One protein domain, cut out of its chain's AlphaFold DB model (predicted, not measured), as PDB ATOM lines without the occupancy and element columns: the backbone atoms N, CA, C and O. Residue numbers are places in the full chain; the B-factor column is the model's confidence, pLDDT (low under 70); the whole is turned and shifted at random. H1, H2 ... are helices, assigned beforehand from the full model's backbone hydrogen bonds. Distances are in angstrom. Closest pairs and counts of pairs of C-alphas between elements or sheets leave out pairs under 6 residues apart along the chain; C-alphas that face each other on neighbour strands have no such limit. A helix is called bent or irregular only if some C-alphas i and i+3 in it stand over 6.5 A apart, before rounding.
ATOM      1  N   LYS A   4     194.668 185.750 136.524       44.69
ATOM      2  CA  LYS A   4     195.697 185.697 135.475       44.69
ATOM      3  C   LYS A   4     195.898 184.300 134.865       44.69
ATOM      4  O   LYS A   4     196.391 184.208 133.752       44.69
ATOM      5  N   LYS A   5     195.515 183.223 135.565       46.25
ATOM      6  CA  LYS A   5     195.582 181.841 135.058       46.25
ATOM      7  C   LYS A   5     194.299 181.393 134.345       46.25
ATOM      8  O   LYS A   5     194.367 180.494 133.522       46.25
ATOM      9  N   ILE A   6     193.149 182.009 134.644       44.06
ATOM     10  CA  ILE A   6     191.841 181.642 134.061       44.06
ATOM     11  C   ILE A   6     191.599 182.407 132.757       44.06
ATOM     12  O   ILE A   6     191.094 181.835 131.799       44.06
ATOM     13  N   PHE A   7     192.007 183.677 132.700       50.47
ATOM     14  CA  PHE A   7     191.845 184.527 131.521       50.47
ATOM     15  C   PHE A   7     192.442 183.935 130.229       50.47
ATOM     16  O   PHE A   7     191.708 183.867 129.249       50.47
ATOM     17  N   PRO A   8     193.693 183.425 130.193       50.94
ATOM     18  CA  PRO A   8     194.227 182.811 128.978       50.94
ATOM     19  C   PRO A   8     193.498 181.515 128.607       50.94
ATOM     20  O   PRO A   8     193.313 181.261 127.429       50.94
ATOM     21  N   VAL A   9     193.010 180.729 129.573       49.03
ATOM     22  CA  VAL A   9     192.233 179.507 129.290       49.03
ATOM     23  C   VAL A   9     190.860 179.848 128.706       49.03
ATOM     24  O   VAL A   9     190.412 179.195 127.772       49.03
ATOM     25  N   LEU A  10     190.210 180.899 129.213       45.69
ATOM     26  CA  LEU A  10     188.915 181.365 128.717       45.69
ATOM     27  C   LEU A  10     189.039 182.016 127.332       45.69
ATOM     28  O   LEU A  10     188.205 181.791 126.466       45.69
ATOM     29  N   LEU A  11     190.109 182.782 127.109       45.66
ATOM     30  CA  LEU A  11     190.410 183.440 125.839       45.66
ATOM     31  C   LEU A  11     190.871 182.422 124.782       45.66
ATOM     32  O   LEU A  11     190.508 182.560 123.620       45.66
ATOM     33  N   VAL A  12     191.574 181.358 125.190       47.09
ATOM     34  CA  VAL A  12     191.847 180.183 124.349       47.09
ATOM     35  C   VAL A  12     190.569 179.403 124.065       47.09
ATOM     36  O   VAL A  12     190.406 179.024 122.924       47.09
ATOM     37  N   LEU A  13     189.641 179.224 125.013       43.56
ATOM     38  CA  LEU A  13     188.349 178.559 124.765       43.56
ATOM     39  C   LEU A  13     187.454 179.347 123.797       43.56
ATOM     40  O   LEU A  13     186.851 178.763 122.900       43.56
ATOM     41  N   ILE A  14     187.386 180.672 123.948       42.28
ATOM     42  CA  ILE A  14     186.593 181.559 123.083       42.28
ATOM     43  C   ILE A  14     187.224 181.660 121.688       42.28
ATOM     44  O   ILE A  14     186.519 181.517 120.693       42.28
ATOM     45  N   ASN A  15     188.549 181.830 121.592       39.62
ATOM     46  CA  ASN A  15     189.237 181.845 120.298       39.62
ATOM     47  C   ASN A  15     189.322 180.460 119.664       39.62
ATOM     48  O   ASN A  15     189.234 180.366 118.447       39.62
ATOM     49  N   SER A  16     189.428 179.380 120.440       37.31
ATOM     50  CA  SER A  16     189.310 178.033 119.894       37.31
ATOM     51  C   SER A  16     187.907 177.832 119.356       37.31
ATOM     52  O   SER A  16     187.795 177.341 118.256       37.31
ATOM     53  N   MET A  17     186.841 178.293 120.019       37.31
ATOM     54  CA  MET A  17     185.490 178.207 119.449       37.31
ATOM     55  C   MET A  17     185.313 179.065 118.188       37.31
ATOM     56  O   MET A  17     184.662 178.609 117.260       37.31
ATOM     57  N   ALA A  18     185.920 180.255 118.100       35.44
ATOM     58  CA  ALA A  18     185.864 181.102 116.902       35.44
ATOM     59  C   ALA A  18     186.701 180.549 115.728       35.44
ATOM     60  O   ALA A  18     186.280 180.622 114.577       35.44
ATOM     61  N   VAL A  19     187.861 179.950 116.015       34.53
ATOM     62  CA  VAL A  19     188.721 179.271 115.029       34.53
ATOM     63  C   VAL A  19     188.149 177.896 114.642       34.53
ATOM     64  O   VAL A  19     188.281 177.486 113.493       34.53
ATOM     65  N   TYR A  20     187.441 177.213 115.548       36.81
ATOM     66  CA  TYR A  20     186.712 175.964 115.278       36.81
ATOM     67  C   TYR A  20     185.354 176.193 114.594       36.81
ATOM     68  O   TYR A  20     184.902 175.323 113.858       36.81
ATOM     69  N   ALA A  21     184.718 177.357 114.759       34.03
ATOM     70  CA  ALA A  21     183.517 177.733 114.005       34.03
ATOM     71  C   ALA A  21     183.810 177.968 112.512       34.03
ATOM     72  O   ALA A  21     182.899 177.886 111.693       34.03
ATOM     73  N   GLY A  22     185.073 178.217 112.148       31.86
ATOM     74  CA  GLY A  22     185.512 178.303 110.755       31.86
ATOM     75  C   GLY A  22     185.835 176.958 110.091       31.86
ATOM     76  O   GLY A  22     185.894 176.920 108.868       31.86
ATOM     77  N   ASN A  23     186.031 175.871 110.860       34.19
ATOM     78  CA  ASN A  23     186.623 174.613 110.369       34.19
ATOM     79  C   ASN A  23     185.877 173.318 110.768       34.19
ATOM     80  O   ASN A  23     186.451 172.241 110.653       34.19
ATOM     81  N   GLY A  24     184.616 173.387 111.205       36.81
ATOM     82  CA  GLY A  24     183.848 172.190 111.584       36.81
ATOM     83  C   GLY A  24     184.070 171.798 113.049       36.81
ATOM     84  O   GLY A  24     185.186 171.711 113.560       36.81
ATOM     85  N   PHE A  25     182.967 171.639 113.780       42.31
ATOM     86  CA  PHE A  25     182.945 171.517 115.243       42.31
ATOM     87  C   PHE A  25     183.340 170.114 115.747       42.31
ATOM     88  O   PHE A  25     183.484 169.894 116.950       42.31
ATOM     89  N   LEU A  26     183.520 169.145 114.851       38.09
ATOM     90  CA  LEU A  26     183.820 167.759 115.185       38.09
ATOM     91  C   LEU A  26     184.992 167.279 114.315       38.09
ATOM     92  O   LEU A  26     185.064 167.649 113.152       38.09
ATOM     93  N   PRO A  27     185.911 166.437 114.830       46.94
ATOM     94  CA  PRO A  27     186.893 165.773 113.974       46.94
ATOM     95  C   PRO A  27     186.163 165.110 112.808       46.94
ATOM     96  O   PRO A  27     185.160 164.450 113.075       46.94
ATOM     97  N   ASP A  28     186.661 165.219 111.573       51.62
ATOM     98  CA  ASP A  28     185.949 164.784 110.357       51.62
ATOM     99  C   ASP A  28     185.293 163.406 110.488       51.62
ATOM    100  O   ASP A  28     184.234 163.157 109.936       51.62
ATOM    101  N   LYS A  29     185.884 162.476 111.246       55.00
ATOM    102  CA  LYS A  29     185.285 161.158 111.505       55.00
ATOM    103  C   LYS A  29     184.038 161.212 112.386       55.00
ATOM    104  O   LYS A  29     183.077 160.511 112.103       55.00
ATOM    105  N   ILE A  30     184.049 162.007 113.453       39.91
ATOM    106  CA  ILE A  30     182.889 162.195 114.329       39.91
ATOM    107  C   ILE A  30     181.868 163.101 113.647       39.91
ATOM    108  O   ILE A  30     180.685 162.806 113.747       39.91
ATOM    109  N   GLU A  31     182.301 164.129 112.911       42.16
ATOM    110  CA  GLU A  31     181.411 164.938 112.078       42.16
ATOM    111  C   GLU A  31     180.727 164.061 111.040       42.16
ATOM    112  O   GLU A  31     179.511 164.027 111.002       42.16
ATOM    113  N   ASN A  32     181.469 163.239 110.298       50.41
ATOM    114  CA  ASN A  32     180.888 162.306 109.341       50.41
ATOM    115  C   ASN A  32     179.997 161.261 110.010       50.41
ATOM    116  O   ASN A  32     179.002 160.894 109.411       50.41
ATOM    117  N   ILE A  33     180.278 160.798 111.234       47.81
ATOM    118  CA  ILE A  33     179.380 159.882 111.963       47.81
ATOM    119  C   ILE A  33     178.119 160.605 112.442       47.81
ATOM    120  O   ILE A  33     177.045 160.025 112.361       47.81
ATOM    121  N   PHE A  34     178.215 161.847 112.920       42.03
ATOM    122  CA  PHE A  34     177.070 162.642 113.369       42.03
ATOM    123  C   PHE A  34     176.242 163.141 112.192       42.03
ATOM    124  O   PHE A  34     175.036 162.980 112.207       42.03
ATOM    125  N   VAL A  35     176.856 163.666 111.141       46.28
ATOM    126  CA  VAL A  35     176.217 163.966 109.860       46.28
ATOM    127  C   VAL A  35     175.626 162.674 109.298       46.28
ATOM    128  O   VAL A  35     174.454 162.652 108.965       46.28
ATOM    129  N   TYR A  36     176.308 161.535 109.320       48.12
ATOM    130  CA  TYR A  36     175.689 160.262 108.931       48.12
ATOM    131  C   TYR A  36     174.562 159.806 109.880       48.12
ATOM    132  O   TYR A  36     173.613 159.184 109.425       48.12
ATOM    133  N   LEU A  37     174.575 160.128 111.175       44.84
ATOM    134  CA  LEU A  37     173.468 159.803 112.088       44.84
ATOM    135  C   LEU A  37     172.286 160.780 111.967       44.84
ATOM    136  O   LEU A  37     171.143 160.371 112.148       44.84
ATOM    137  N   PHE A  38     172.552 162.061 111.699       43.22
ATOM    138  CA  PHE A  38     171.608 163.180 111.813       43.22
ATOM    139  C   PHE A  38     171.221 163.815 110.472       43.22
ATOM    140  O   PHE A  38     170.083 164.244 110.332       43.22
ATOM    141  N   SER A  39     172.093 163.822 109.463       42.06
ATOM    142  CA  SER A  39     171.712 164.112 108.065       42.06
ATOM    143  C   SER A  39     171.056 162.903 107.388       42.06
ATOM    144  O   SER A  39     170.222 163.076 106.502       42.06
ATOM    145  N   THR A  40     171.350 161.687 107.869       42.38
ATOM    146  CA  THR A  40     170.606 160.463 107.514       42.38
ATOM    147  C   THR A  40     169.481 160.145 108.499       42.38
ATOM    148  O   THR A  40     168.813 159.133 108.317       42.38
ATOM    149  N   LEU A  41     169.216 160.990 109.508       47.31
ATOM    150  CA  LEU A  41     167.872 161.060 110.090       47.31
ATOM    151  C   LEU A  41     167.027 161.730 109.009       47.31
ATOM    152  O   LEU A  41     167.098 162.951 108.856       47.31
ATOM    153  N   PRO A  42     166.302 160.956 108.184       46.16
ATOM    154  CA  PRO A  42     165.756 161.500 106.961       46.16
ATOM    155  C   PRO A  42     164.756 162.586 107.359       46.16
ATOM    156  O   PRO A  42     164.038 162.445 108.355       46.16
ATOM    157  N   SER A  43     164.597 163.621 106.538       48.00
ATOM    158  CA  SER A  43     163.380 164.458 106.547       48.00
ATOM    159  C   SER A  43     162.091 163.604 106.584       48.00
ATOM    160  O   SER A  43     161.040 164.035 107.061       48.00
ATOM    161  N   GLY A  44     162.237 162.338 106.198       43.66
ATOM    162  CA  GLY A  44     161.380 161.197 106.421       43.66
ATOM    163  C   GLY A  44     160.802 160.906 107.810       43.66
ATOM    164  O   GLY A  44     159.670 160.430 107.899       43.66
ATOM    165  N   VAL A  45     161.496 161.210 108.912       48.34
ATOM    166  CA  VAL A  45     160.971 160.906 110.262       48.34
ATOM    167  C   VAL A  45     159.653 161.647 110.541       48.34
ATOM    168  O   VAL A  45     158.802 161.165 111.291       48.34
ATOM    169  N   LEU A  46     159.446 162.802 109.895       47.69
ATOM    170  CA  LEU A  46     158.213 163.586 109.989       47.69
ATOM    171  C   LEU A  46     157.267 163.395 108.792       47.69
ATOM    172  O   LEU A  46     156.066 163.611 108.962       47.69
ATOM    173  N   SER A  47     157.752 162.931 107.633       53.72
ATOM    174  CA  SER A  47     156.916 162.651 106.451       53.72
ATOM    175  C   SER A  47     156.355 161.222 106.385       53.72
ATOM    176  O   SER A  47     155.800 160.838 105.361       53.72
ATOM    177  N   GLN A  48     156.419 160.460 107.487       61.72
ATOM    178  CA  GLN A  48     156.027 159.039 107.553       61.72
ATOM    179  C   GLN A  48     156.886 158.120 106.676       61.72
ATOM    180  O   GLN A  48     156.431 157.061 106.246       61.72
ATOM    181  N   ASP A  49     158.129 158.508 106.417       70.38
ATOM    182  CA  ASP A  49     159.031 157.718 105.597       70.38
ATOM    183  C   ASP A  49     159.305 156.367 106.252       70.38
ATOM    184  O   ASP A  49     159.622 156.247 107.445       70.38
ATOM    185  N   LEU A  50     159.122 155.331 105.447       75.75
ATOM    186  CA  LEU A  50     159.087 153.949 105.889       75.75
ATOM    187  C   LEU A  50     160.420 153.557 106.541       75.75
ATOM    188  O   LEU A  50     160.431 152.850 107.547       75.75
ATOM    189  N   VAL A  51     161.534 154.075 106.015       73.75
ATOM    190  CA  VAL A  51     162.895 153.785 106.489       73.75
ATOM    191  C   VAL A  51     163.108 154.283 107.918       73.75
ATOM    192  O   VAL A  51     163.602 153.541 108.766       73.75
ATOM    193  N   ALA A  52     162.666 155.507 108.217       71.38
ATOM    194  CA  ALA A  52     162.741 156.073 109.558       71.38
ATOM    195  C   ALA A  52     161.927 155.245 110.559       71.38
ATOM    196  O   ALA A  52     162.416 154.888 111.630       71.38
ATOM    197  N   ILE A  53     160.691 154.892 110.198       80.56
ATOM    198  CA  ILE A  53     159.811 154.087 111.055       80.56
ATOM    199  C   ILE A  53     160.428 152.710 111.330       80.56
ATOM    200  O   ILE A  53     160.392 152.245 112.469       80.56
ATOM    201  N   VAL A  54     161.013 152.069 110.315       84.00
ATOM    202  CA  VAL A  54     161.700 150.776 110.458       84.00
ATOM    203  C   VAL A  54     162.898 150.897 111.395       84.00
ATOM    204  O   VAL A  54     163.035 150.085 112.310       84.00
ATOM    205  N   PHE A  55     163.719 151.935 111.233       83.19
ATOM    206  CA  PHE A  55     164.854 152.193 112.117       83.19
ATOM    207  C   PHE A  55     164.415 152.402 113.575       83.19
ATOM    208  O   PHE A  55     164.989 151.810 114.490       83.19
ATOM    209  N   PHE A  56     163.342 153.164 113.811       82.00
ATOM    210  CA  PHE A  56     162.806 153.352 115.162       82.00
ATOM    211  C   PHE A  56     162.216 152.081 115.755       82.00
ATOM    212  O   PHE A  56     162.449 151.804 116.930       82.00
ATOM    213  N   LYS A  57     161.491 151.282 114.963       88.19
ATOM    214  CA  LYS A  57     161.044 149.954 115.402       88.19
ATOM    215  C   LYS A  57     162.241 149.105 115.808       88.19
ATOM    216  O   LYS A  57     162.210 148.491 116.864       88.19
ATOM    217  N   PHE A  58     163.321 149.126 115.038       89.25
ATOM    218  CA  PHE A  58     164.527 148.376 115.366       89.25
ATOM    219  C   PHE A  58     165.182 148.830 116.685       89.25
ATOM    220  O   PHE A  58     165.485 148.001 117.542       89.25
ATOM    221  N   LEU A  59     165.320 150.139 116.908       86.94
ATOM    222  CA  LEU A  59     165.813 150.702 118.175       86.94
ATOM    223  C   LEU A  59     164.929 150.317 119.367       86.94
ATOM    224  O   LEU A  59     165.422 149.892 120.413       86.94
ATOM    225  N   LEU A  60     163.612 150.430 119.195       88.44
ATOM    226  CA  LEU A  60     162.635 150.072 120.217       88.44
ATOM    227  C   LEU A  60     162.660 148.561 120.490       88.44
ATOM    228  O   LEU A  60     162.535 148.150 121.640       88.44
ATOM    229  N   PHE A  61     162.912 147.739 119.470       95.00
ATOM    230  CA  PHE A  61     163.102 146.297 119.609       95.00
ATOM    231  C   PHE A  61     164.321 145.971 120.466       95.00
ATOM    232  O   PHE A  61     164.184 145.179 121.394       95.00
ATOM    233  N   ILE A  62     165.474 146.605 120.222       92.69
ATOM    234  CA  ILE A  62     166.678 146.410 121.047       92.69
ATOM    235  C   ILE A  62     166.383 146.770 122.507       92.69
ATOM    236  O   ILE A  62     166.742 146.024 123.419       92.69
ATOM    237  N   PHE A  63     165.691 147.888 122.734       90.25
ATOM    238  CA  PHE A  63     165.355 148.349 124.077       90.25
ATOM    239  C   PHE A  63     164.387 147.397 124.799       90.25
ATOM    240  O   PHE A  63     164.667 146.951 125.913       90.25
ATOM    241  N   VAL A  64     163.275 147.030 124.155       92.56
ATOM    242  CA  VAL A  64     162.293 146.086 124.711       92.56
ATOM    243  C   VAL A  64     162.930 144.717 124.928       92.56
ATOM    244  O   VAL A  64     162.721 144.116 125.978       92.56
ATOM    245  N   PHE A  65     163.758 144.244 123.993       95.88
ATOM    246  CA  PHE A  65     164.516 143.004 124.143       95.88
ATOM    247  C   PHE A  65     165.396 143.038 125.393       95.88
ATOM    248  O   PHE A  65     165.331 142.111 126.192       95.88
ATOM    249  N   ALA A  66     166.166 144.109 125.609       95.00
ATOM    250  CA  ALA A  66     167.031 144.228 126.779       95.00
ATOM    251  C   ALA A  66     166.239 144.155 128.098       95.00
ATOM    252  O   ALA A  66     166.636 143.440 129.022       95.00
ATOM    253  N   VAL A  67     165.094 144.845 128.179       94.50
ATOM    254  CA  VAL A  67     164.226 144.849 129.371       94.50
ATOM    255  C   VAL A  67     163.572 143.482 129.597       94.50
ATOM    256  O   VAL A  67     163.613 142.947 130.710       94.50
ATOM    257  N   VAL A  68     162.998 142.891 128.548       97.19
ATOM    258  CA  VAL A  68     162.316 141.591 128.614       97.19
ATOM    259  C   VAL A  68     163.312 140.472 128.911       97.19
ATOM    260  O   VAL A  68     163.045 139.644 129.776       97.19
ATOM    261  N   PHE A  69     164.486 140.474 128.277       97.12
ATOM    262  CA  PHE A  69     165.547 139.506 128.547       97.12
ATOM    263  C   PHE A  69     166.068 139.620 129.978       97.12
ATOM    264  O   PHE A  69     166.197 138.605 130.657       97.12
ATOM    265  N   SER A  70     166.313 140.839 130.471       95.19
ATOM    266  CA  SER A  70     166.726 141.059 131.864       95.19
ATOM    267  C   SER A  70     165.687 140.520 132.855       95.19
ATOM    268  O   SER A  70     166.040 139.912 133.865       95.19
ATOM    269  N   SER A  71     164.400 140.671 132.530       95.81
ATOM    270  CA  SER A  71     163.292 140.160 133.342       95.81
ATOM    271  C   SER A  71     163.186 138.632 133.277       95.81
ATOM    272  O   SER A  71     163.167 137.975 134.312       95.81
ATOM    273  N   LEU A  72     163.200 138.043 132.078       95.94
ATOM    274  CA  LEU A  72     163.122 136.592 131.881       95.94
ATOM    275  C   LEU A  72     164.339 135.859 132.440       95.94
ATOM    276  O   LEU A  72     164.182 134.790 133.014       95.94
ATOM    277  N   LYS A  73     165.538 136.443 132.349       96.31
ATOM    278  CA  LYS A  73     166.759 135.875 132.939       96.31
ATOM    279  C   LYS A  73     166.654 135.734 134.462       96.31
ATOM    280  O   LYS A  73     167.253 134.823 135.023       96.31
ATOM    281  N   LYS A  74     165.899 136.615 135.131       95.06
ATOM    282  CA  LYS A  74     165.621 136.508 136.574       95.06
ATOM    283  C   LYS A  74     164.575 135.448 136.913       95.06
ATOM    284  O   LYS A  74     164.531 135.022 138.050       95.06
ATOM    285  N   VAL A  75     163.717 135.061 135.974       96.94
ATOM    286  CA  VAL A  75     162.678 134.045 136.212       96.94
ATOM    287  C   VAL A  75     163.174 132.656 135.803       96.94
ATOM    288  O   VAL A  75     162.888 131.666 136.465       96.94
ATOM    289  N   MET A  76     163.953 132.578 134.726       95.56
ATOM    290  CA  MET A  76     164.475 131.346 134.136       95.56
ATOM    291  C   MET A  76     165.973 131.205 134.425       95.56
ATOM    292  O   MET A  76     166.797 131.235 133.506       95.56
ATOM    293  N   HIS A  77     166.326 131.079 135.706       92.94
ATOM    294  CA  HIS A  77     167.720 131.037 136.163       92.94
ATOM    295  C   HIS A  77     168.561 129.943 135.483       92.94
ATOM    296  O   HIS A  77     169.714 130.194 135.136       92.94
ATOM    297  N   ASP A  78     167.969 128.778 135.217       95.12
ATOM    298  CA  ASP A  78     168.712 127.598 134.757       95.12
ATOM    299  C   ASP A  78     168.897 127.524 133.234       95.12
ATOM    300  O   ASP A  78     169.724 126.761 132.743       95.12
ATOM    301  N   ASN A  79     168.158 128.322 132.454       95.81
ATOM    302  CA  ASN A  79     168.128 128.192 130.995       95.81
ATOM    303  C   ASN A  79     168.169 129.546 130.277       95.81
ATOM    304  O   ASN A  79     167.227 129.960 129.597       95.81
ATOM    305  N   ALA A  80     169.325 130.212 130.348       94.69
ATOM    306  CA  ALA A  80     169.557 131.502 129.691       94.69
ATOM    307  C   ALA A  80     169.300 131.481 128.169       94.69
ATOM    308  O   ALA A  80     168.877 132.489 127.605       94.69
ATOM    309  N   ARG A  81     169.521 130.336 127.503       97.06
ATOM    310  CA  ARG A  81     169.243 130.167 126.064       97.06
ATOM    311  C   ARG A  81     167.747 130.254 125.760       97.06
ATOM    312  O   ARG A  81     167.360 130.941 124.820       97.06
ATOM    313  N   VAL A  82     166.919 129.606 126.583       96.50
ATOM    314  CA  VAL A  82     165.456 129.653 126.451       96.50
ATOM    315  C   VAL A  82     164.957 131.063 126.760       96.50
ATOM    316  O   VAL A  82     164.225 131.629 125.958       96.50
ATOM    317  N   ALA A  83     165.448 131.681 127.839       96.81
ATOM    318  CA  ALA A  83     165.112 133.061 128.187       96.81
ATOM    319  C   ALA A  83     165.440 134.050 127.056       96.81
ATOM    320  O   ALA A  83     164.645 134.940 126.764       96.81
ATOM    321  N   MET A  84     166.592 133.885 126.395       97.19
ATOM    322  CA  MET A  84     166.993 134.703 125.250       97.19
ATOM    323  C   MET A  84     166.059 134.510 124.052       97.19
ATOM    324  O   MET A  84     165.590 135.499 123.492       97.19
ATOM    325  N   ALA A  85     165.765 133.260 123.681       97.94
ATOM    326  CA  ALA A  85     164.871 132.953 122.566       97.94
ATOM    327  C   ALA A  85     163.454 133.497 122.815       97.94
ATOM    328  O   ALA A  85     162.900 134.190 121.963       97.94
ATOM    329  N   SER A  86     162.899 133.266 124.008       96.81
ATOM    330  CA  SER A  86     161.594 133.797 124.405       96.81
ATOM    331  C   SER A  86     161.581 135.325 124.426       96.81
ATOM    332  O   SER A  86     160.646 135.927 123.903       96.81
ATOM    333  N   ALA A  87     162.623 135.967 124.966       97.38
ATOM    334  CA  ALA A  87     162.722 137.424 124.989       97.38
ATOM    335  C   ALA A  87     162.744 138.021 123.581       97.38
ATOM    336  O   ALA A  87     162.082 139.027 123.348       97.38
ATOM    337  N   LEU A  88     163.475 137.389 122.659       97.44
ATOM    338  CA  LEU A  88     163.593 137.827 121.273       97.44
ATOM    339  C   LEU A  88     162.256 137.733 120.537       97.44
ATOM    340  O   LEU A  88     161.864 138.687 119.871       97.44
ATOM    341  N   VAL A  89     161.533 136.619 120.689       97.88
ATOM    342  CA  VAL A  89     160.202 136.454 120.083       97.88
ATOM    343  C   VAL A  89     159.225 137.476 120.665       97.88
ATOM    344  O   VAL A  89     158.587 138.208 119.912       97.88
ATOM    345  N   ILE A  90     159.154 137.594 121.996       96.75
ATOM    346  CA  ILE A  90     158.233 138.517 122.672       96.75
ATOM    347  C   ILE A  90     158.521 139.968 122.284       96.75
ATOM    348  O   ILE A  90     157.584 140.708 121.978       96.75
ATOM    349  N   SER A  91     159.786 140.398 122.278       96.19
ATOM    350  CA  SER A  91     160.138 141.773 121.921       96.19
ATOM    351  C   SER A  91     159.847 142.065 120.453       96.19
ATOM    352  O   SER A  91     159.280 143.115 120.151       96.19
ATOM    353  N   LEU A  92     160.164 141.139 119.542       96.06
ATOM    354  CA  LEU A  92     159.905 141.309 118.114       96.06
ATOM    355  C   LEU A  92     158.402 141.430 117.839       96.06
ATOM    356  O   LEU A  92     157.976 142.396 117.205       96.06
ATOM    357  N   THR A  93     157.588 140.513 118.376       94.50
ATOM    358  CA  THR A  93     156.125 140.564 118.241       94.50
ATOM    359  C   THR A  93     155.564 141.846 118.851       94.50
ATOM    360  O   THR A  93     154.770 142.532 118.207       94.50
ATOM    361  N   SER A  94     156.029 142.224 120.049       95.38
ATOM    362  CA  SER A  94     155.575 143.438 120.736       95.38
ATOM    363  C   SER A  94     155.817 144.686 119.892       95.38
ATOM    364  O   SER A  94     154.906 145.484 119.711       95.38
ATOM    365  N   VAL A  95     157.017 144.845 119.326       93.56
ATOM    366  CA  VAL A  95     157.356 146.009 118.496       93.56
ATOM    367  C   VAL A  95     156.624 146.005 117.157       93.56
ATOM    368  O   VAL A  95     156.194 147.065 116.693       93.56
ATOM    369  N   MET A  96     156.444 144.839 116.528       90.44
ATOM    370  CA  MET A  96     155.695 144.750 115.272       90.44
ATOM    371  C   MET A  96     154.225 145.141 115.444       90.44
ATOM    372  O   MET A  96     153.689 145.814 114.561       90.44
ATOM    373  N   MET A  97     153.605 144.806 116.583       93.56
ATOM    374  CA  MET A  97     152.219 145.181 116.897       93.56
ATOM    375  C   MET A  97     152.023 146.687 117.132       93.56
ATOM    376  O   MET A  97     150.897 147.176 117.034       93.56
ATOM    377  N   ILE A  98     153.086 147.452 117.406       87.31
ATOM    378  CA  ILE A  98     152.968 148.905 117.559       87.31
ATOM    379  C   ILE A  98     152.677 149.529 116.192       87.31
ATOM    380  O   ILE A  98     153.472 149.443 115.246       87.31
ATOM    381  N   SER A  99     151.533 150.208 116.097       89.62
ATOM    382  CA  SER A  99     151.158 150.928 114.885       89.62
ATOM    383  C   SER A  99     152.125 152.079 114.609       89.62
ATOM    384  O   SER A  99     152.617 152.755 115.518       89.62
ATOM    385  N   ASN A 100     152.379 152.347 113.329       84.94
ATOM    386  CA  ASN A 100     153.304 153.404 112.915       84.94
ATOM    387  C   ASN A 100     152.881 154.777 113.469       84.94
ATOM    388  O   ASN A 100     153.722 155.579 113.869       84.94
ATOM    389  N   SER A 101     151.573 155.023 113.588       75.75
ATOM    390  CA  SER A 101     151.031 156.249 114.179       75.75
ATOM    391  C   SER A 101     151.411 156.422 115.653       75.75
ATOM    392  O   SER A 101     151.647 157.548 116.088       75.75
ATOM    393  N   ILE A 102     151.484 155.334 116.428       79.31
ATOM    394  CA  ILE A 102     151.920 155.381 117.830       79.31
ATOM    395  C   ILE A 102     153.419 155.676 117.903       79.31
ATOM    396  O   ILE A 102     153.821 156.514 118.704       79.31
ATOM    397  N   ILE A 103     154.234 155.081 117.030       77.19
ATOM    398  CA  ILE A 103     155.684 155.345 116.981       77.19
ATOM    399  C   ILE A 103     155.966 156.810 116.682       77.19
ATOM    400  O   ILE A 103     156.786 157.420 117.358       77.19
ATOM    401  N   VAL A 104     155.240 157.409 115.739       74.00
ATOM    402  CA  VAL A 104     155.381 158.839 115.441       74.00
ATOM    403  C   VAL A 104     154.977 159.701 116.645       74.00
ATOM    404  O   VAL A 104     155.623 160.712 116.915       74.00
ATOM    405  N   LYS A 105     153.939 159.320 117.404       71.12
ATOM    406  CA  LYS A 105     153.543 160.039 118.633       71.12
ATOM    407  C   LYS A 105     154.599 159.924 119.730       71.12
ATOM    408  O   LYS A 105     154.951 160.937 120.328       71.12
ATOM    409  N   ILE A 106     155.113 158.717 119.956       74.38
ATOM    410  CA  ILE A 106     156.227 158.440 120.866       74.38
ATOM    411  C   ILE A 106     157.418 159.306 120.464       74.38
ATOM    412  O   ILE A 106     157.928 160.057 121.284       74.38
ATOM    413  N   PHE A 107     157.792 159.295 119.185       70.75
ATOM    414  CA  PHE A 107     158.896 160.096 118.681       70.75
ATOM    415  C   PHE A 107     158.680 161.588 118.927       70.75
ATOM    416  O   PHE A 107     159.557 162.236 119.474       70.75
ATOM    417  N   LYS A 108     157.500 162.139 118.624       65.81
ATOM    418  CA  LYS A 108     157.204 163.551 118.919       65.81
ATOM    419  C   LYS A 108     157.345 163.878 120.410       65.81
ATOM    420  O   LYS A 108     157.909 164.916 120.744       65.81
ATOM    421  N   ALA A 109     156.879 162.994 121.292       70.31
ATOM    422  CA  ALA A 109     157.005 163.170 122.738       70.31
ATOM    423  C   ALA A 109     158.465 163.077 123.219       70.31
ATOM    424  O   ALA A 109     158.903 163.899 124.023       70.31
ATOM    425  N   TYR A 110     159.243 162.121 122.705       65.94
ATOM    426  CA  TYR A 110     160.656 161.970 123.054       65.94
ATOM    427  C   TYR A 110     161.532 163.057 122.447       65.94
ATOM    428  O   TYR A 110     162.442 163.514 123.121       65.94
ATOM    429  N   SER A 111     161.243 163.525 121.236       61.91
ATOM    430  CA  SER A 111     161.919 164.681 120.646       61.91
ATOM    431  C   SER A 111     161.722 165.905 121.525       61.91
ATOM    432  O   SER A 111     162.702 166.555 121.851       61.91
ATOM    433  N   PHE A 112     160.506 166.152 122.023       58.91
ATOM    434  CA  PHE A 112     160.268 167.215 123.003       58.91
ATOM    435  C   PHE A 112     161.100 167.033 124.286       58.91
ATOM    436  O   PHE A 112     161.660 167.997 124.801       58.91
ATOM    437  N   LEU A 113     161.226 165.804 124.789       68.19
ATOM    438  CA  LEU A 113     161.999 165.515 125.999       68.19
ATOM    439  C   LEU A 113     163.512 165.662 125.776       68.19
ATOM    440  O   LEU A 113     164.191 166.260 126.603       68.19
ATOM    441  N   ILE A 114     164.034 165.175 124.649       64.44
ATOM    442  CA  ILE A 114     165.433 165.338 124.226       64.44
ATOM    443  C   ILE A 114     165.737 166.820 124.029       64.44
ATOM    444  O   ILE A 114     166.777 167.289 124.472       64.44
ATOM    445  N   THR A 115     164.821 167.578 123.437       58.84
ATOM    446  CA  THR A 115     164.927 169.031 123.348       58.84
ATOM    447  C   THR A 115     164.998 169.671 124.717       58.84
ATOM    448  O   THR A 115     165.918 170.440 124.976       58.84
ATOM    449  N   ALA A 116     164.031 169.379 125.590       66.00
ATOM    450  CA  ALA A 116     164.014 169.931 126.932       66.00
ATOM    451  C   ALA A 116     165.334 169.607 127.638       66.00
ATOM    452  O   ALA A 116     165.924 170.479 128.266       66.00
ATOM    453  N   LEU A 117     165.859 168.396 127.438       73.00
ATOM    454  CA  LEU A 117     167.163 167.995 127.936       73.00
ATOM    455  C   LEU A 117     168.298 168.814 127.310       73.00
ATOM    456  O   LEU A 117     169.128 169.304 128.055       73.00
ATOM    457  N   ILE A 118     168.339 169.030 125.993       67.81
ATOM    458  CA  ILE A 118     169.373 169.838 125.316       67.81
ATOM    459  C   ILE A 118     169.364 171.293 125.796       67.81
ATOM    460  O   ILE A 118     170.426 171.896 125.896       67.81
ATOM    461  N   VAL A 119     168.204 171.859 126.135       66.56
ATOM    462  CA  VAL A 119     168.108 173.225 126.679       66.56
ATOM    463  C   VAL A 119     168.491 173.268 128.158       66.56
ATOM    464  O   VAL A 119     169.207 174.165 128.604       66.56
ATOM    465  N   VAL A 120     168.039 172.285 128.933       75.69
ATOM    466  CA  VAL A 120     168.266 172.214 130.381       75.69
ATOM    467  C   VAL A 120     169.683 171.737 130.713       75.69
ATOM    468  O   VAL A 120     170.223 172.111 131.750       75.69
ATOM    469  N   LEU A 121     170.330 170.952 129.852       78.44
ATOM    470  CA  LEU A 121     171.654 170.388 130.106       78.44
ATOM    471  C   LEU A 121     172.740 171.475 130.223       78.44
ATOM    472  O   LEU A 121     173.445 171.441 131.228       78.44
ATOM    473  N   PRO A 122     172.860 172.470 129.315       70.75
ATOM    474  CA  PRO A 122     173.762 173.608 129.487       70.75
ATOM    475  C   PRO A 122     173.481 174.364 130.783       70.75
ATOM    476  O   PRO A 122     174.408 174.638 131.539       70.75
ATOM    477  N   LEU A 123     172.203 174.632 131.082       74.62
ATOM    478  CA  LEU A 123     171.763 175.303 132.311       74.62
ATOM    479  C   LEU A 123     172.215 174.555 133.568       74.62
ATOM    480  O   LEU A 123     172.784 175.154 134.483       74.62
ATOM    481  N   LEU A 124     172.011 173.237 133.604       82.19
ATOM    482  CA  LEU A 124     172.467 172.380 134.693       82.19
ATOM    483  C   LEU A 124     173.992 172.361 134.775       82.19
ATOM    484  O   LEU A 124     174.533 172.491 135.869       82.19
ATOM    485  N   LEU A 125     174.694 172.249 133.646       77.94
ATOM    486  CA  LEU A 125     176.157 172.272 133.593       77.94
ATOM    487  C   LEU A 125     176.706 173.563 134.197       77.94
ATOM    488  O   LEU A 125     177.572 173.503 135.062       77.94
ATOM    489  N   ILE A 126     176.156 174.713 133.810       74.88
ATOM    490  CA  ILE A 126     176.494 176.038 134.347       74.88
ATOM    491  C   ILE A 126     176.207 176.113 135.839       74.88
ATOM    492  O   ILE A 126     177.033 176.605 136.604       74.88
ATOM    493  N   PHE A 127     175.056 175.604 136.272       79.06
ATOM    494  CA  PHE A 127     174.671 175.608 137.675       79.06
ATOM    495  C   PHE A 127     175.610 174.740 138.531       79.06
ATOM    496  O   PHE A 127     176.085 175.177 139.583       79.06
ATOM    497  N   PHE A 128     175.942 173.534 138.065       83.00
ATOM    498  CA  PHE A 128     176.852 172.612 138.746       83.00
ATOM    499  C   PHE A 128     178.306 173.099 138.720       83.00
ATOM    500  O   PHE A 128     178.968 173.110 139.762       83.00
ATOM    501  N   LEU A 129     178.798 173.552 137.563       79.19
ATOM    502  CA  LEU A 129     180.120 174.169 137.425       79.19
ATOM    503  C   LEU A 129     180.211 175.432 138.278       79.19
ATOM    504  O   LEU A 129     181.209 175.632 138.956       79.19
ATOM    505  N   GLY A 130     179.154 176.241 138.322       74.19
ATOM    506  CA  GLY A 130     179.076 177.443 139.142       74.19
ATOM    507  C   GLY A 130     179.267 177.145 140.629       74.19
ATOM    508  O   GLY A 130     180.030 177.840 141.297       74.19
ATOM    509  N   LYS A 131     178.647 176.075 141.146       76.62
ATOM    510  CA  LYS A 131     178.844 175.640 142.539       76.62
ATOM    511  C   LYS A 131     180.250 175.091 142.798       76.62
ATOM    512  O   LYS A 131     180.835 175.397 143.831       76.62
ATOM    513  N   LYS A 132     180.799 174.293 141.875       79.94
ATOM    514  CA  LYS A 132     182.088 173.604 142.069       79.94
ATOM    515  C   LYS A 132     183.310 174.493 141.811       79.94
ATOM    516  O   LYS A 132     184.326 174.330 142.479       79.94
ATOM    517  N   LEU A 133     183.224 175.423 140.861       76.44
ATOM    518  CA  LEU A 133     184.303 176.359 140.515       76.44
ATOM    519  C   LEU A 133     184.365 177.553 141.474       76.44
ATOM    520  O   LEU A 133     185.438 178.124 141.670       76.44
ATOM    521  N   PHE A 134     183.239 177.911 142.100       75.00
ATOM    522  CA  PHE A 134     183.134 179.070 142.988       75.00
ATOM    523  C   PHE A 134     182.573 178.724 144.386       75.00
ATOM    524  O   PHE A 134     181.652 179.406 144.840       75.00
ATOM    525  N   PRO A 135     183.108 177.708 145.098       67.69
ATOM    526  CA  PRO A 135     182.536 177.249 146.366       67.69
ATOM    527  C   PRO A 135     182.692 178.258 147.519       67.69
ATOM    528  O   PRO A 135     181.873 178.246 148.426       67.69
ATOM    529  N   ASN A 136     183.694 179.152 147.478       64.06
ATOM    530  CA  ASN A 136     184.112 179.976 148.633       64.06
ATOM    531  C   ASN A 136     184.268 181.481 148.352       64.06
ATOM    532  O   ASN A 136     185.064 182.164 148.993       64.06
ATOM    533  N   VAL A 137     183.566 182.033 147.370       51.19
ATOM    534  CA  VAL A 137     183.839 183.407 146.927       51.19
ATOM    535  C   VAL A 137     182.691 184.343 147.269       51.19
ATOM    536  O   VAL A 137     181.628 184.288 146.652       51.19
ATOM    537  N   GLY A 138     182.973 185.263 148.196       58.19
ATOM    538  CA  GLY A 138     182.206 186.494 148.374       58.19
ATOM    539  C   GLY A 138     182.082 187.309 147.077       58.19
ATOM    540  O   GLY A 138     182.574 186.911 146.018       58.19
ATOM    541  N   VAL A 139     181.430 188.469 147.184       54.94
ATOM    542  CA  VAL A 139     180.954 189.385 146.117       54.94
ATOM    543  C   VAL A 139     181.864 189.505 144.871       54.94
ATOM    544  O   VAL A 139     181.377 189.633 143.751       54.94
ATOM    545  N   LYS A 140     183.186 189.342 145.017       57.84
ATOM    546  CA  LYS A 140     184.170 189.299 143.919       57.84
ATOM    547  C   LYS A 140     183.983 188.165 142.887       57.84
ATOM    548  O   LYS A 140     184.638 188.236 141.850       57.84
ATOM    549  N   SER A 141     183.132 187.149 143.104       66.69
ATOM    550  CA  SER A 141     182.812 186.139 142.062       66.69
ATOM    551  C   SER A 141     181.567 186.411 141.228       66.69
ATOM    552  O   SER A 141     181.361 185.706 140.240       66.69
ATOM    553  N   SER A 142     180.753 187.412 141.572       76.31
ATOM    554  CA  SER A 142     179.492 187.650 140.858       76.31
ATOM    555  C   SER A 142     179.722 188.006 139.388       76.31
ATOM    556  O   SER A 142     179.023 187.488 138.521       76.31
ATOM    557  N   TRP A 143     180.782 188.761 139.077       83.19
ATOM    558  CA  TRP A 143     181.088 189.122 137.690       83.19
ATOM    559  C   TRP A 143     181.565 187.925 136.852       83.19
ATOM    560  O   TRP A 143     181.194 187.799 135.690       83.19
ATOM    561  N   ALA A 153     174.708 181.898 127.254       88.38
ATOM    562  CA  ALA A 153     173.685 182.511 126.419       88.38
ATOM    563  C   ALA A 153     174.116 182.524 124.948       88.38
ATOM    564  O   ALA A 153     173.336 182.129 124.090       88.38
ATOM    565  N   MET A 154     175.374 182.876 124.667       88.31
ATOM    566  CA  MET A 154     175.927 182.856 123.308       88.31
ATOM    567  C   MET A 154     175.934 181.449 122.701       88.31
ATOM    568  O   MET A 154     175.557 181.289 121.544       88.31
ATOM    569  N   ILE A 155     176.301 180.418 123.473       84.38
ATOM    570  CA  ILE A 155     176.278 179.022 123.005       84.38
ATOM    571  C   ILE A 155     174.841 178.571 122.701       84.38
ATOM    572  O   ILE A 155     174.590 177.973 121.657       84.38
ATOM    573  N   VAL A 156     173.886 178.872 123.586       85.38
ATOM    574  CA  VAL A 156     172.469 178.526 123.383       85.38
ATOM    575  C   VAL A 156     171.887 179.276 122.182       85.38
ATOM    576  O   VAL A 156     171.170 178.672 121.388       85.38
ATOM    577  N   LEU A 157     172.230 180.555 122.009       87.62
ATOM    578  CA  LEU A 157     171.793 181.372 120.875       87.62
ATOM    579  C   LEU A 157     172.364 180.848 119.555       87.62
ATOM    580  O   LEU A 157     171.638 180.738 118.573       87.62
ATOM    581  N   PHE A 158     173.634 180.445 119.538       85.19
ATOM    582  CA  PHE A 158     174.242 179.830 118.362       85.19
ATOM    583  C   PHE A 158     173.550 178.510 117.992       85.19
ATOM    584  O   PHE A 158     173.137 178.332 116.849       85.19
ATOM    585  N   MET A 159     173.329 177.620 118.969       81.12
ATOM    586  CA  MET A 159     172.588 176.371 118.745       81.12
ATOM    587  C   MET A 159     171.157 176.621 118.257       81.12
ATOM    588  O   MET A 159     170.660 175.875 117.416       81.12
ATOM    589  N   SER A 160     170.504 177.670 118.763       85.50
ATOM    590  CA  SER A 160     169.179 178.097 118.309       85.50
ATOM    591  C   SER A 160     169.173 178.427 116.818       85.50
ATOM    592  O   SER A 160     168.357 177.878 116.080       85.50
ATOM    593  N   VAL A 161     170.098 179.281 116.366       84.25
ATOM    594  CA  VAL A 161     170.207 179.667 114.950       84.25
ATOM    595  C   VAL A 161     170.469 178.438 114.081       84.25
ATOM    596  O   VAL A 161     169.746 178.213 113.113       84.25
ATOM    597  N   SER A 162     171.410 177.575 114.478       78.94
ATOM    598  CA  SER A 162     171.694 176.339 113.741       78.94
ATOM    599  C   SER A 162     170.478 175.411 113.644       78.94
ATOM    600  O   SER A 162     170.266 174.793 112.608       78.94
ATOM    601  N   LEU A 163     169.651 175.313 114.691       76.69
ATOM    602  CA  LEU A 163     168.424 174.507 114.668       76.69
ATOM    603  C   LEU A 163     167.335 175.098 113.767       76.69
ATOM    604  O   LEU A 163     166.597 174.339 113.136       76.69
ATOM    605  N   MET A 164     167.234 176.427 113.701       80.25
ATOM    606  CA  MET A 164     166.294 177.115 112.811       80.25
ATOM    607  C   MET A 164     166.700 176.963 111.343       80.25
ATOM    608  O   MET A 164     165.836 176.757 110.496       80.25
ATOM    609  N   GLU A 165     167.999 177.004 111.045       78.00
ATOM    610  CA  GLU A 165     168.526 176.827 109.685       78.00
ATOM    611  C   GLU A 165     168.521 175.360 109.231       78.00
ATOM    612  O   GLU A 165     168.243 175.069 108.067       78.00
ATOM    613  N   ALA A 166     168.785 174.418 110.140       64.81
ATOM    614  CA  ALA A 166     168.887 172.995 109.813       64.81
ATOM    615  C   ALA A 166     167.538 172.326 109.487       64.81
ATOM    616  O   ALA A 166     167.515 171.195 108.995       64.81
ATOM    617  N   GLY A 167     166.404 172.969 109.773       56.38
ATOM    618  CA  GLY A 167     165.101 172.317 109.710       56.38
ATOM    619  C   GLY A 167     164.049 173.093 108.932       56.38
ATOM    620  O   GLY A 167     163.444 174.009 109.468       56.38
ATOM    621  N   ASN A 168     163.642 172.580 107.764       56.12
ATOM    622  CA  ASN A 168     162.384 172.960 107.092       56.12
ATOM    623  C   ASN A 168     161.124 172.448 107.847       56.12
ATOM    624  O   ASN A 168     160.058 172.235 107.276       56.12
ATOM    625  N   ASN A 169     161.274 172.151 109.140       61.84
ATOM    626  CA  ASN A 169     160.317 171.459 109.985       61.84
ATOM    627  C   ASN A 169     159.919 172.376 111.141       61.84
ATOM    628  O   ASN A 169     160.754 172.745 111.966       61.84
ATOM    629  N   GLN A 170     158.614 172.637 111.258       68.81
ATOM    630  CA  GLN A 170     158.025 173.541 112.255       68.81
ATOM    631  C   GLN A 170     158.433 173.235 113.708       68.81
ATOM    632  O   GLN A 170     158.430 174.134 114.539       68.81
ATOM    633  N   ILE A 171     158.783 171.985 114.034       59.22
ATOM    634  CA  ILE A 171     159.196 171.597 115.391       59.22
ATOM    635  C   ILE A 171     160.592 172.135 115.723       59.22
ATOM    636  O   ILE A 171     160.767 172.681 116.806       59.22
ATOM    637  N   TYR A 172     161.567 172.009 114.814       66.25
ATOM    638  CA  TYR A 172     162.927 172.522 115.033       66.25
ATOM    639  C   TYR A 172     162.953 174.049 115.036       66.25
ATOM    640  O   TYR A 172     163.640 174.654 115.853       66.25
ATOM    641  N   GLU A 173     162.123 174.669 114.199       75.88
ATOM    642  CA  GLU A 173     161.939 176.116 114.194       75.88
ATOM    643  C   GLU A 173     161.312 176.618 115.507       75.88
ATOM    644  O   GLU A 173     161.813 177.563 116.115       75.88
ATOM    645  N   GLN A 174     160.248 175.962 115.994       71.25
ATOM    646  CA  GLN A 174     159.671 176.273 117.308       71.25
ATOM    647  C   GLN A 174     160.693 176.065 118.428       71.25
ATOM    648  O   GLN A 174     160.756 176.873 119.351       71.25
ATOM    649  N   LEU A 175     161.511 175.015 118.334       71.88
ATOM    650  CA  LEU A 175     162.619 174.748 119.249       71.88
ATOM    651  C   LEU A 175     163.605 175.899 119.321       71.88
ATOM    652  O   LEU A 175     163.913 176.367 120.412       71.88
ATOM    653  N   GLY A 176     164.096 176.315 118.152       78.94
ATOM    654  CA  GLY A 176     165.061 177.388 118.021       78.94
ATOM    655  C   GLY A 176     164.497 178.642 118.657       78.94
ATOM    656  O   GLY A 176     165.077 179.159 119.597       78.94
ATOM    657  N   ARG A 177     163.261 179.021 118.317       80.19
ATOM    658  CA  ARG A 177     162.588 180.172 118.942       80.19
ATOM    659  C   ARG A 177     162.527 180.082 120.477       80.19
ATOM    660  O   ARG A 177     162.771 181.075 121.158       80.19
ATOM    661  N   TRP A 178     162.237 178.913 121.057       77.19
ATOM    662  CA  TRP A 178     162.271 178.738 122.520       77.19
ATOM    663  C   TRP A 178     163.690 178.823 123.101       77.19
ATOM    664  O   TRP A 178     163.877 179.387 124.182       77.19
ATOM    665  N   MET A 179     164.692 178.296 122.394       81.69
ATOM    666  CA  MET A 179     166.104 178.406 122.771       81.69
ATOM    667  C   MET A 179     166.617 179.840 122.682       81.69
ATOM    668  O   MET A 179     167.347 180.269 123.570       81.69
ATOM    669  N   GLU A 180     166.198 180.597 121.673       85.31
ATOM    670  CA  GLU A 180     166.482 182.020 121.520       85.31
ATOM    671  C   GLU A 180     165.944 182.808 122.719       85.31
ATOM    672  O   GLU A 180     166.692 183.543 123.362       85.31
ATOM    673  N   VAL A 181     164.682 182.579 123.107       80.56
ATOM    674  CA  VAL A 181     164.093 183.203 124.304       80.56
ATOM    675  C   VAL A 181     164.884 182.834 125.564       80.56
ATOM    676  O   VAL A 181     165.205 183.710 126.369       80.56
ATOM    677  N   ALA A 182     165.251 181.559 125.732       79.44
ATOM    678  CA  ALA A 182     166.060 181.114 126.865       79.44
ATOM    679  C   ALA A 182     167.456 181.765 126.876       79.44
ATOM    680  O   ALA A 182     167.937 182.168 127.938       79.44
ATOM    681  N   ALA A 183     168.088 181.915 125.710       87.00
ATOM    682  CA  ALA A 183     169.370 182.587 125.556       87.00
ATOM    683  C   ALA A 183     169.276 184.071 125.918       87.00
ATOM    684  O   ALA A 183     170.132 184.569 126.645       87.00
TER     685      ALA A 183
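This is residues 4 to 143 and 153 to 183 of the 427 residues of an uncharacterized protein of Candidatus Woesearchaeota archaeon (UniProt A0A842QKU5). Two arms meet at a corner in a loose V: one is the long helix H6, the other the helical hairpin of H4 and H5, which meets H6 near its first residues. A second helical hairpin, H8 and H9, runs alongside H6, while H1 and H2 touch no helix and residues 4 to 16 of H1 stick out. The printed part has 171 residues with nine named helices, H1 to H9 in chain order, and no named strand: all helix. The whole is loose, with a radius of gyration of the C-alphas of 22.2 A, and its spans are 64 by 42 by 31 A, only just elongated.

H6, residues 100 to 133, has a kink of 31 degrees near residue 121; it is neither bent nor irregular, but only just: C-alphas 119 and 122 are 6.3 A apart. With H8, residues 153 to 166, and H9, residues 170 to 183, it forms an up and down bundle, each helix running against the one before it in the chain. H8 and H9, a hairpin, touch at a shallow tilt of 13 degrees, opposite ways; their closest C-alphas, of Ser 160 and Gly 176, are 4.2 A apart. H6 is close but not clearly touching to both: its closest C-alphas are Val 119 to Val 156 of H8, 7.6 A, and Val 119 to Met 179 of H9, 6.8 A. H4, residues 50 to 75, touches H6 with residues 53 to 57 alone, about perpendicular at 74 degrees; the closest C-alphas, of Ile 53 and Asn 100, are 6.8 A apart. H4 and H5, residues 80 to 97, form a hairpin: they touch, opposite ways at a tilt of 36 degrees, only just steep, with the closest C-alphas, of Phe 69 and Ala 87, 5.0 A apart. H3, residues 44 to 47, touches H4 only at the corner, the C-alphas of Val 45 and Ala 52 being closest at 5.2 A. H1, residues 4 to 20, H2, residues 28 to 38, and H7, residues 139 to 143, touch no helix. Each O i to N i+4 pair is within hydrogen-bond range in H2, H5, H8 and H9; the counts are 11 of 13 in H1, 21 of 22 in H4, 28 of 30 in H6 and 0 of 1 in H7, where 1 of 2 O i to N i+3 pairs is within range, and H3 is too short for an O i to N i+4 pair.

H6 is 47.4 A long from C-alpha 100 at (153.304, 153.404, 112.915) to C-alpha 133. H4 spans 36.4 A, H5 25.5 A and H1 24.2 A, from C-alpha 4 at (195.697, 185.697, 135.475). H8 and H9 are each 19.7 A long, H9 ending at C-alpha 183, (169.370, 182.587, 125.556). H2 spans 14.5 A, H7 8.4 A and H3 4.7 A. H7 is irregular, only just, with C-alphas 140 and 143 7.0 A apart.

The two C-alphas farthest apart, of Val 82 and Lys 140, are 64.9 A apart. Residues 144 to 152 are not printed, and C-alphas 143 and 153 are 15.0 A apart across this cut. Of the links that are printed whole, H1 to H2 is short, the others are tight. The mean pLDDT of the printed part is 71.3; 69 residues are under 70, among them residues 4 to 48 and 110 to 116.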